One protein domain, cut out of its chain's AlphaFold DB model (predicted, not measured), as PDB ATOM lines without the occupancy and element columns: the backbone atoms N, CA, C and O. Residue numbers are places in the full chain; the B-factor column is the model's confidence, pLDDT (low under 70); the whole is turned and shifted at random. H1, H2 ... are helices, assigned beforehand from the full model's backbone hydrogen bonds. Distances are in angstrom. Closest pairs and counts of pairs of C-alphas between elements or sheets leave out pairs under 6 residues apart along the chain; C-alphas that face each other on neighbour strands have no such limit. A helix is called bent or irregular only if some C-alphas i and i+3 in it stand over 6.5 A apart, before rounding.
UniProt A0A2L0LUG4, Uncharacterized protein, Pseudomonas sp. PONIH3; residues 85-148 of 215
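AT A GLANCE: This is residues 85 to 148 of the 215 residues of an uncharacterized protein of Pseudomonas sp. PONIH3 (UniProt A0A2L0LUG4). Two long helices run side by side and almost straight in opposite ways, as the arms of a long, narrow helical U; H1 is the longer arm and H3 the shorter one. The chain folds back between them through a turn at one end that holds the very short helix H2, and the two arms keep a little distance from each other. The printed part has 64 residues with three named helices, in the order H1, H2, H3 along the chain, and no named strand; the class is all helix. The whole is loose, with a radius of gyration of the C-alphas of 14.3 A, and its outline is a rod that spans 45 by 17 by 15 A.

IN THESE COORDINATES: Start with the longest helix, H1, residues 85 to 113. Find C-alpha 85 at (-52.111, -16.215, -51.281); from there the helix runs 42.0 A to C-alpha 113 at (-14.296, -27.772, -37.009), with x rising along the way. Next look at H3, residues 129 to 147, which runs 26.2 A from its first to its last C-alpha. Its C-alpha 129 stands at (-24.791, -26.881, -32.381) and its C-alpha 147 at (-48.922, -19.351, -39.272), and here x falls. Between the two in the chain you will find H2, residues 119 to 122, which measures 4.9 A from first to last C-alpha. None of these helices is bent or irregular.

HOW THE PARTS SIT: Set H3 beside H1 in the numbers: they are close but not clearly touching, with 2 pairs of C-alphas within 8 A. Their closest C-alphas are those of Trp 105 and His 132, 7.3 A apart. Their lines stand at a shallow tilt of 4 degrees, and they run opposite ways. Their centres are 11.7 A apart. Now look at Arg 112 and Arg 122, whose C-alphas, 7.3 A apart, are the closest of H1 and H2; these two helices are close but not clearly touching, with 1 pair of C-alphas within 8 A. H2 and H3 are apart, though they follow each other in the chain. Along the backbones of H1 and H3, every O i to N i+4 pair is within hydrogen-bond range; H2, with 4 residues, is too short for such a pair, and its 1 pair of O i to N i+3 is within range.

THE WHOLE: The C-alphas of Glu 85 and Arg 115 are the two farthest apart, at 44.9 A. The first and last printed C-alphas, those of Glu 85 and Gly 148, are 16.1 A apart. The printed part has no cut. The link from H1 to H2, with 5 residues, is tight; the link from H2 to H3, with 6 residues, is short but not tight; there is no long link. In the B-factor column of this predicted model, the mean pLDDT of the printed part is 86.9, and no printed residue is under 70.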
ATOM      1  N   GLU A  85     -53.184 -16.346 -50.286       71.44
ATOM      2  CA  GLU A  85     -52.111 -16.215 -51.281       71.44
ATOM      3  C   GLU A  85     -50.883 -15.516 -50.685       71.44
ATOM      4  O   GLU A  85     -49.749 -15.965 -50.857       71.44
ATOM      5  N   GLN A  86     -51.099 -14.467 -49.888       75.50
ATOM      6  CA  GLN A  86     -50.026 -13.758 -49.182       75.50
ATOM      7  C   GLN A  86     -49.326 -14.659 -48.163       75.50
ATOM      8  O   GLN A  86     -48.105 -14.607 -48.016       75.50
ATOM      9  N   ARG A  87     -50.089 -15.515 -47.473       75.62
ATOM     10  CA  ARG A  87     -49.539 -16.498 -46.535       75.62
ATOM     11  C   ARG A  87     -48.663 -17.524 -47.253       75.62
ATOM     12  O   ARG A  87     -47.613 -17.875 -46.723       75.62
ATOM     13  N   GLN A  88     -49.056 -17.967 -48.447       77.19
ATOM     14  CA  GLN A  88     -48.244 -18.884 -49.247       77.19
ATOM     15  C   GLN A  88     -46.940 -18.225 -49.712       77.19
ATOM     16  O   GLN A  88     -45.873 -18.799 -49.515       77.19
ATOM     17  N   VAL A  89     -47.001 -16.997 -50.234       80.44
ATOM     18  CA  VAL A  89     -45.799 -16.252 -50.649       80.44
ATOM     19  C   VAL A  89     -44.846 -16.037 -49.470       80.44
ATOM     20  O   VAL A  89     -43.636 -16.209 -49.606       80.44
ATOM     21  N   LEU A  90     -45.372 -15.703 -48.288       81.38
ATOM     22  CA  LEU A  90     -44.558 -15.583 -47.078       81.38
ATOM     23  C   LEU A  90     -43.940 -16.918 -46.659       81.38
ATOM     24  O   LEU A  90     -42.785 -16.935 -46.242       81.38
ATOM     25  N   ALA A  91     -44.671 -18.027 -46.780       81.62
ATOM     26  CA  ALA A  91     -44.123 -19.350 -46.509       81.62
ATOM     27  C   ALA A  91     -42.957 -19.677 -47.457       81.62
ATOM     28  O   ALA A  91     -41.904 -20.103 -46.990       81.62
ATOM     29  N   ASP A  92     -43.100 -19.401 -48.756       82.88
ATOM     30  CA  ASP A  92     -42.049 -19.627 -49.758       82.88
ATOM     31  C   ASP A  92     -40.800 -18.769 -49.485       82.88
ATOM     32  O   ASP A  92     -39.670 -19.258 -49.556       82.88
ATOM     33  N   LEU A  93     -40.990 -17.496 -49.118       84.25
ATOM     34  CA  LEU A  93     -39.893 -16.588 -48.764       84.25
ATOM     35  C   LEU A  93     -39.156 -17.035 -47.498       84.25
ATOM     36  O   LEU A  93     -37.924 -17.047 -47.478       84.25
ATOM     37  N   VAL A  94     -39.895 -17.429 -46.459       86.06
ATOM     38  CA  VAL A  94     -39.317 -17.952 -45.213       86.06
ATOM     39  C   VAL A  94     -38.570 -19.260 -45.475       86.06
ATOM     40  O   VAL A  94     -37.487 -19.467 -44.937       86.06
ATOM     41  N   ASP A  95     -39.090 -20.143 -46.327       86.81
ATOM     42  CA  ASP A  95     -38.403 -21.388 -46.674       86.81
ATOM     43  C   ASP A  95     -37.096 -21.132 -47.446       86.81
ATOM     44  O   ASP A  95     -36.059 -21.741 -47.165       86.81
ATOM     45  N   ALA A  96     -37.105 -20.181 -48.385       82.88
ATOM     46  CA  ALA A  96     -35.906 -19.767 -49.109       82.88
ATOM     47  C   ALA A  96     -34.839 -19.166 -48.173       82.88
ATOM     48  O   ALA A  96     -33.658 -19.520 -48.269       82.88
ATOM     49  N   GLU A  97     -35.251 -18.303 -47.244       91.12
ATOM     50  CA  GLU A  97     -34.381 -17.711 -46.224       91.12
ATOM     51  C   GLU A  97     -33.783 -18.787 -45.310       91.12
ATOM     52  O   GLU A  97     -32.565 -18.828 -45.120       91.12
ATOM     53  N   ARG A  98     -34.593 -19.747 -44.852       89.75
ATOM     54  CA  ARG A  98     -34.124 -20.867 -44.027       89.75
ATOM     55  C   ARG A  98     -33.139 -21.767 -44.749       89.75
ATOM     56  O   ARG A  98     -32.110 -22.116 -44.179       89.75
ATOM     57  N   LYS A  99     -33.390 -22.095 -46.018       85.94
ATOM     58  CA  LYS A  99     -32.438 -22.845 -46.856       85.94
ATOM     59  C   LYS A  99     -31.094 -22.126 -46.949       85.94
ATOM     60  O   LYS A  99     -30.044 -22.770 -46.896       85.94
ATOM     61  N   HIS A 100     -31.113 -20.803 -47.085       89.25
ATOM     62  CA  HIS A 100     -29.899 -19.998 -47.102       89.25
ATOM     63  C   HIS A 100     -29.199 -19.997 -45.732       89.25
ATOM     64  O   HIS A 100     -28.001 -20.271 -45.667       89.25
ATOM     65  N   ALA A 101     -29.943 -19.788 -44.643       88.12
ATOM     66  CA  ALA A 101     -29.425 -19.809 -43.277       88.12
ATOM     67  C   ALA A 101     -28.788 -21.161 -42.912       88.12
ATOM     68  O   ALA A 101     -27.672 -21.188 -42.397       88.12
ATOM     69  N   THR A 102     -29.426 -22.285 -43.258       87.62
ATOM     70  CA  THR A 102     -28.867 -23.630 -43.051       87.62
ATOM     71  C   THR A 102     -27.551 -23.812 -43.801       87.62
ATOM     72  O   THR A 102     -26.578 -24.267 -43.208       87.62
ATOM     73  N   ARG A 103     -27.474 -23.416 -45.081       91.00
ATOM     74  CA  ARG A 103     -26.222 -23.501 -45.859       91.00
ATOM     75  C   ARG A 103     -25.094 -22.700 -45.210       91.00
ATOM     76  O   ARG A 103     -23.971 -23.190 -45.114       91.00
ATOM     77  N   TRP A 104     -25.399 -21.485 -44.756       93.12
ATOM     78  CA  TRP A 104     -24.434 -20.633 -44.062       93.12
ATOM     79  C   TRP A 104     -23.983 -21.247 -42.746       93.12
ATOM     80  O   TRP A 104     -22.784 -21.308 -42.480       93.12
ATOM     81  N   TRP A 105     -24.920 -21.760 -41.952       93.62
ATOM     82  CA  TRP A 105     -24.591 -22.438 -40.709       93.62
ATOM     83  C   TRP A 105     -23.695 -23.659 -40.954       93.62
ATOM     84  O   TRP A 105     -22.688 -23.804 -40.266       93.62
ATOM     85  N   THR A 106     -23.982 -24.483 -41.969       91.06
ATOM     86  CA  THR A 106     -23.135 -25.629 -42.342       91.06
ATOM     87  C   THR A 106     -21.718 -25.189 -42.704       91.06
ATOM     88  O   THR A 106     -20.753 -25.764 -42.208       91.06
ATOM     89  N   MET A 107     -21.570 -24.141 -43.520       92.94
ATOM     90  CA  MET A 107     -20.249 -23.609 -43.871       92.94
ATOM     91  C   MET A 107     -19.488 -23.119 -42.631       92.94
ATOM     92  O   MET A 107     -18.308 -23.423 -42.462       92.94
ATOM     93  N   LEU A 108     -20.161 -22.396 -41.734       91.56
ATOM     94  CA  LEU A 108     -19.562 -21.897 -40.496       91.56
ATOM     95  C   LEU A 108     -19.197 -23.037 -39.540       91.56
ATOM     96  O   LEU A 108     -18.154 -22.974 -38.890       91.56
ATOM     97  N   ASN A 109     -20.010 -24.091 -39.476       94.69
ATOM     98  CA  ASN A 109     -19.733 -25.289 -38.690       94.69
ATOM     99  C   ASN A 109     -18.474 -26.015 -39.189       94.69
ATOM    100  O   ASN A 109     -17.587 -26.318 -38.390       94.69
ATOM    101  N   GLU A 110     -18.337 -26.187 -40.506       96.00
ATOM    102  CA  GLU A 110     -17.140 -26.761 -41.132       96.00
ATOM    103  C   GLU A 110     -15.886 -25.924 -40.848       96.00
ATOM    104  O   GLU A 110     -14.869 -26.448 -40.385       96.00
ATOM    105  N   MET A 111     -15.960 -24.602 -41.039       94.00
ATOM    106  CA  MET A 111     -14.850 -23.696 -40.716       94.00
ATOM    107  C   MET A 111     -14.497 -23.744 -39.223       94.00
ATOM    108  O   MET A 111     -13.324 -23.652 -38.849       94.00
ATOM    109  N   ARG A 112     -15.493 -23.912 -38.343       92.94
ATOM    110  CA  ARG A 112     -15.279 -24.070 -36.899       92.94
ATOM    111  C   ARG A 112     -14.521 -25.353 -36.591       92.94
ATOM    112  O   ARG A 112     -13.554 -25.305 -35.830       92.94
ATOM    113  N   ALA A 113     -14.935 -26.471 -37.186       91.69
ATOM    114  CA  ALA A 113     -14.296 -27.772 -37.009       91.69
ATOM    115  C   ALA A 113     -12.830 -27.752 -37.475       91.69
ATOM    116  O   ALA A 113     -11.958 -28.310 -36.807       91.69
ATOM    117  N   ARG A 114     -12.544 -27.022 -38.560       95.62
ATOM    118  CA  ARG A 114     -11.189 -26.832 -39.110       95.62
ATOM    119  C   ARG A 114     -10.357 -25.768 -38.395       95.62
ATOM    120  O   ARG A 114      -9.183 -25.611 -38.706       95.62
ATOM    121  N   ARG A 115     -10.932 -25.062 -37.414       92.81
ATOM    122  CA  ARG A 115     -10.309 -23.918 -36.715       92.81
ATOM    123  C   ARG A 115      -9.937 -22.756 -37.649       92.81
ATOM    124  O   ARG A 115      -9.045 -21.976 -37.339       92.81
ATOM    125  N   GLU A 116     -10.661 -22.616 -38.753       95.88
ATOM    126  CA  GLU A 116     -10.493 -21.549 -39.750       95.88
ATOM    127  C   GLU A 116     -11.373 -20.325 -39.448       95.88
ATOM    128  O   GLU A 116     -11.241 -19.281 -40.084       95.88
ATOM    129  N   LEU A 117     -12.278 -20.423 -38.465       94.69
ATOM    130  CA  LEU A 117     -13.078 -19.282 -38.025       94.69
ATOM    131  C   LEU A 117     -12.229 -18.237 -37.284       94.69
ATOM    132  O   LEU A 117     -11.511 -18.616 -36.347       94.69
ATOM    133  N   PRO A 118     -12.398 -16.936 -37.596       94.69
ATOM    134  CA  PRO A 118     -11.829 -15.848 -36.807       94.69
ATOM    135  C   PRO A 118     -12.225 -15.944 -35.329       94.69
ATOM    136  O   PRO A 118     -13.357 -16.316 -35.004       94.69
ATOM    137  N   ASP A 119     -11.315 -15.573 -34.430       91.19
ATOM    138  CA  ASP A 119     -11.518 -15.740 -32.984       91.19
ATOM    139  C   ASP A 119     -12.758 -14.984 -32.476       91.19
ATOM    140  O   ASP A 119     -13.568 -15.557 -31.748       91.19
ATOM    141  N   TRP A 120     -13.006 -13.768 -32.980       92.88
ATOM    142  CA  TRP A 120     -14.195 -12.978 -32.634       92.88
ATOM    143  C   TRP A 120     -15.523 -13.653 -33.035       92.88
ATOM    144  O   TRP A 120     -16.543 -13.445 -32.379       92.88
ATOM    145  N   VAL A 121     -15.531 -14.485 -34.087       91.12
ATOM    146  CA  VAL A 121     -16.703 -15.297 -34.480       91.12
ATOM    147  C   VAL A 121     -16.826 -16.510 -33.563       91.12
ATOM    148  O   VAL A 121     -17.921 -16.889 -33.139       91.12
ATOM    149  N   ARG A 122     -15.688 -17.126 -33.227       87.44
ATOM    150  CA  ARG A 122     -15.634 -18.332 -32.399       87.44
ATOM    151  C   ARG A 122     -16.173 -18.080 -30.992       87.44
ATOM    152  O   ARG A 122     -16.943 -18.914 -30.505       87.44
ATOM    153  N   GLU A 123     -15.810 -16.940 -30.402       92.12
ATOM    154  CA  GLU A 123     -16.263 -16.441 -29.093       92.12
ATOM    155  C   GLU A 123     -17.780 -16.230 -29.022       92.12
ATOM    156  O   GLU A 123     -18.384 -16.375 -27.964       92.12
ATOM    157  N   ARG A 124     -18.424 -15.949 -30.160       90.00
ATOM    158  CA  ARG A 124     -19.881 -15.779 -30.266       90.00
ATOM    159  C   ARG A 124     -20.635 -17.100 -30.445       90.00
ATOM    160  O   ARG A 124     -21.838 -17.079 -30.668       90.00
ATOM    161  N   PHE A 125     -19.940 -18.239 -30.370       88.38
ATOM    162  CA  PHE A 125     -20.493 -19.584 -30.579       88.38
ATOM    163  C   PHE A 125     -21.166 -19.795 -31.946       88.38
ATOM    164  O   PHE A 125     -21.849 -20.798 -32.140       88.38
ATOM    165  N   VAL A 126     -20.922 -18.914 -32.920       89.19
ATOM    166  CA  VAL A 126     -21.505 -19.011 -34.261       89.19
ATOM    167  C   VAL A 126     -21.035 -20.295 -34.950       89.19
ATOM    168  O   VAL A 126     -19.869 -20.696 -34.815       89.19
ATOM    169  N   GLY A 127     -21.960 -20.963 -35.644       86.19
ATOM    170  CA  GLY A 127     -21.701 -22.245 -36.311       86.19
ATOM    171  C   GLY A 127     -21.565 -23.427 -35.342       86.19
ATOM    172  O   GLY A 127     -21.119 -24.501 -35.738       86.19
ATOM    173  N   SER A 128     -21.898 -23.251 -34.060       88.38
ATOM    174  CA  SER A 128     -21.999 -24.358 -33.100       88.38
ATOM    175  C   SER A 128     -23.382 -25.016 -33.143       88.38
ATOM    176  O   SER A 128     -24.336 -24.434 -33.660       88.38
ATOM    177  N   ALA A 129     -23.501 -26.212 -32.557       88.38
ATOM    178  CA  ALA A 129     -24.791 -26.881 -32.381       88.38
ATOM    179  C   ALA A 129     -25.775 -26.022 -31.565       88.38
ATOM    180  O   ALA A 129     -26.911 -25.844 -31.973       88.38
ATOM    181  N   ALA A 130     -25.311 -25.378 -30.488       87.94
ATOM    182  CA  ALA A 130     -26.157 -24.510 -29.665       87.94
ATOM    183  C   ALA A 130     -26.699 -23.286 -30.432       87.94
ATOM    184  O   ALA A 130     -27.818 -22.840 -30.190       87.94
ATOM    185  N   ASP A 131     -25.914 -22.740 -31.364       88.81
ATOM    186  CA  ASP A 131     -26.344 -21.646 -32.244       88.81
ATOM    187  C   ASP A 131     -27.423 -22.110 -33.235       88.81
ATOM    188  O   ASP A 131     -28.409 -21.408 -33.451       88.81
ATOM    189  N   HIS A 132     -27.282 -23.332 -33.759       89.12
ATOM    190  CA  HIS A 132     -28.302 -23.968 -34.594       89.12
ATOM    191  C   HIS A 132     -29.601 -24.218 -33.828       89.12
ATOM    192  O   HIS A 132     -30.680 -23.899 -34.319       89.12
ATOM    193  N   ASP A 133     -29.504 -24.759 -32.613       88.88
ATOM    194  CA  ASP A 133     -30.664 -25.060 -31.772       88.88
ATOM    195  C   ASP A 133     -31.428 -23.785 -31.404       88.88
ATOM    196  O   ASP A 133     -32.662 -23.769 -31.431       88.88
ATOM    197  N   ARG A 134     -30.701 -22.690 -31.129       89.19
ATOM    198  CA  ARG A 134     -31.305 -21.366 -30.930       89.19
ATOM    199  C   ARG A 134     -32.077 -20.930 -32.175       89.19
ATOM    200  O   ARG A 134     -33.254 -20.604 -32.069       89.19
ATOM    201  N   TRP A 135     -31.460 -21.012 -33.354       90.19
ATOM    202  CA  TRP A 135     -32.121 -20.670 -34.615       90.19
ATOM    203  C   TRP A 135     -33.359 -21.544 -34.908       90.19
ATOM    204  O   TRP A 135     -34.381 -21.032 -35.367       90.19
ATOM    205  N   LEU A 136     -33.327 -22.846 -34.596       85.50
ATOM    206  CA  LEU A 136     -34.494 -23.732 -34.720       85.50
ATOM    207  C   LEU A 136     -35.638 -23.335 -33.770       85.50
ATOM    208  O   LEU A 136     -36.817 -23.441 -34.135       85.50
ATOM    209  N   SER A 137     -35.303 -22.871 -32.563       84.25
ATOM    210  CA  SER A 137     -36.276 -22.319 -31.617       84.25
ATOM    211  C   SER A 137     -36.930 -21.058 -32.183       84.25
ATOM    212  O   SER A 137     -38.159 -21.000 -32.261       84.25
ATOM    213  N   ASP A 138     -36.127 -20.114 -32.680       84.56
ATOM    214  CA  ASP A 138     -36.600 -18.865 -33.291       84.56
ATOM    215  C   ASP A 138     -37.494 -19.147 -34.514       84.56
ATOM    216  O   ASP A 138     -38.539 -18.520 -34.711       84.56
ATOM    217  N   CYS A 139     -37.143 -20.160 -35.317       84.81
ATOM    218  CA  CYS A 139     -37.973 -20.623 -36.427       84.81
ATOM    219  C   CYS A 139     -39.332 -21.152 -35.951       84.81
ATOM    220  O   CYS A 139     -40.357 -20.864 -36.569       84.81
ATOM    221  N   THR A 140     -39.359 -21.914 -34.856       83.25
ATOM    222  CA  THR A 140     -40.597 -22.467 -34.283       83.25
ATOM    223  C   THR A 140     -41.499 -21.364 -33.734       83.25
ATOM    224  O   THR A 140     -42.719 -21.406 -33.923       83.25
ATOM    225  N   GLU A 141     -40.913 -20.372 -33.067       81.12
ATOM    226  CA  GLU A 141     -41.627 -19.208 -32.547       81.12
ATOM    227  C   GLU A 141     -42.207 -18.367 -33.688       81.12
ATOM    228  O   GLU A 141     -43.409 -18.104 -33.709       81.12
ATOM    229  N   THR A 142     -41.395 -18.075 -34.706       81.88
ATOM    230  CA  THR A 142     -41.825 -17.368 -35.921       81.88
ATOM    231  C   THR A 142     -42.960 -18.104 -36.628       81.88
ATOM    232  O   THR A 142     -43.944 -17.487 -37.034       81.88
ATOM    233  N   ASN A 143     -42.877 -19.437 -36.736       83.19
ATOM    234  CA  ASN A 143     -43.948 -20.230 -37.337       83.19
ATOM    235  C   ASN A 143     -45.253 -20.107 -36.546       83.19
ATOM    236  O   ASN A 143     -46.336 -19.996 -37.124       83.19
ATOM    237  N   SER A 144     -45.142 -20.115 -35.217       77.12
ATOM    238  CA  SER A 144     -46.297 -20.042 -34.326       77.12
ATOM    239  C   SER A 144     -46.946 -18.661 -34.396       77.12
ATOM    240  O   SER A 144     -48.169 -18.574 -34.434       77.12
ATOM    241  N   ALA A 145     -46.143 -17.599 -34.499       77.69
ATOM    242  CA  ALA A 145     -46.617 -16.225 -34.631       77.69
ATOM    243  C   ALA A 145     -47.267 -15.934 -35.998       77.69
ATOM    244  O   ALA A 145     -48.317 -15.298 -36.055       77.69
ATOM    245  N   LEU A 146     -46.662 -16.396 -37.100       74.31
ATOM    246  CA  LEU A 146     -47.110 -16.061 -38.461       74.31
ATOM    247  C   LEU A 146     -48.174 -17.015 -39.016       74.31
ATOM    248  O   LEU A 146     -49.062 -16.592 -39.756       74.31
ATOM    249  N   PHE A 147     -48.086 -18.302 -38.679       76.50
ATOM    250  CA  PHE A 147     -48.922 -19.351 -39.272       76.50
ATOM    251  C   PHE A 147     -49.784 -20.091 -38.243       76.50
ATOM    252  O   PHE A 147     -50.578 -20.949 -38.630       76.50
ATOM    253  N   GLY A 148     -49.629 -19.812 -36.942       72.50
ATOM    254  CA  GLY A 148     -50.319 -20.545 -35.873       72.50
ATOM    255  C   GLY A 148     -49.889 -22.014 -35.754       72.50
ATOM    256  O   GLY A 148     -50.565 -22.812 -35.110       72.50
TER     257      GLY A 148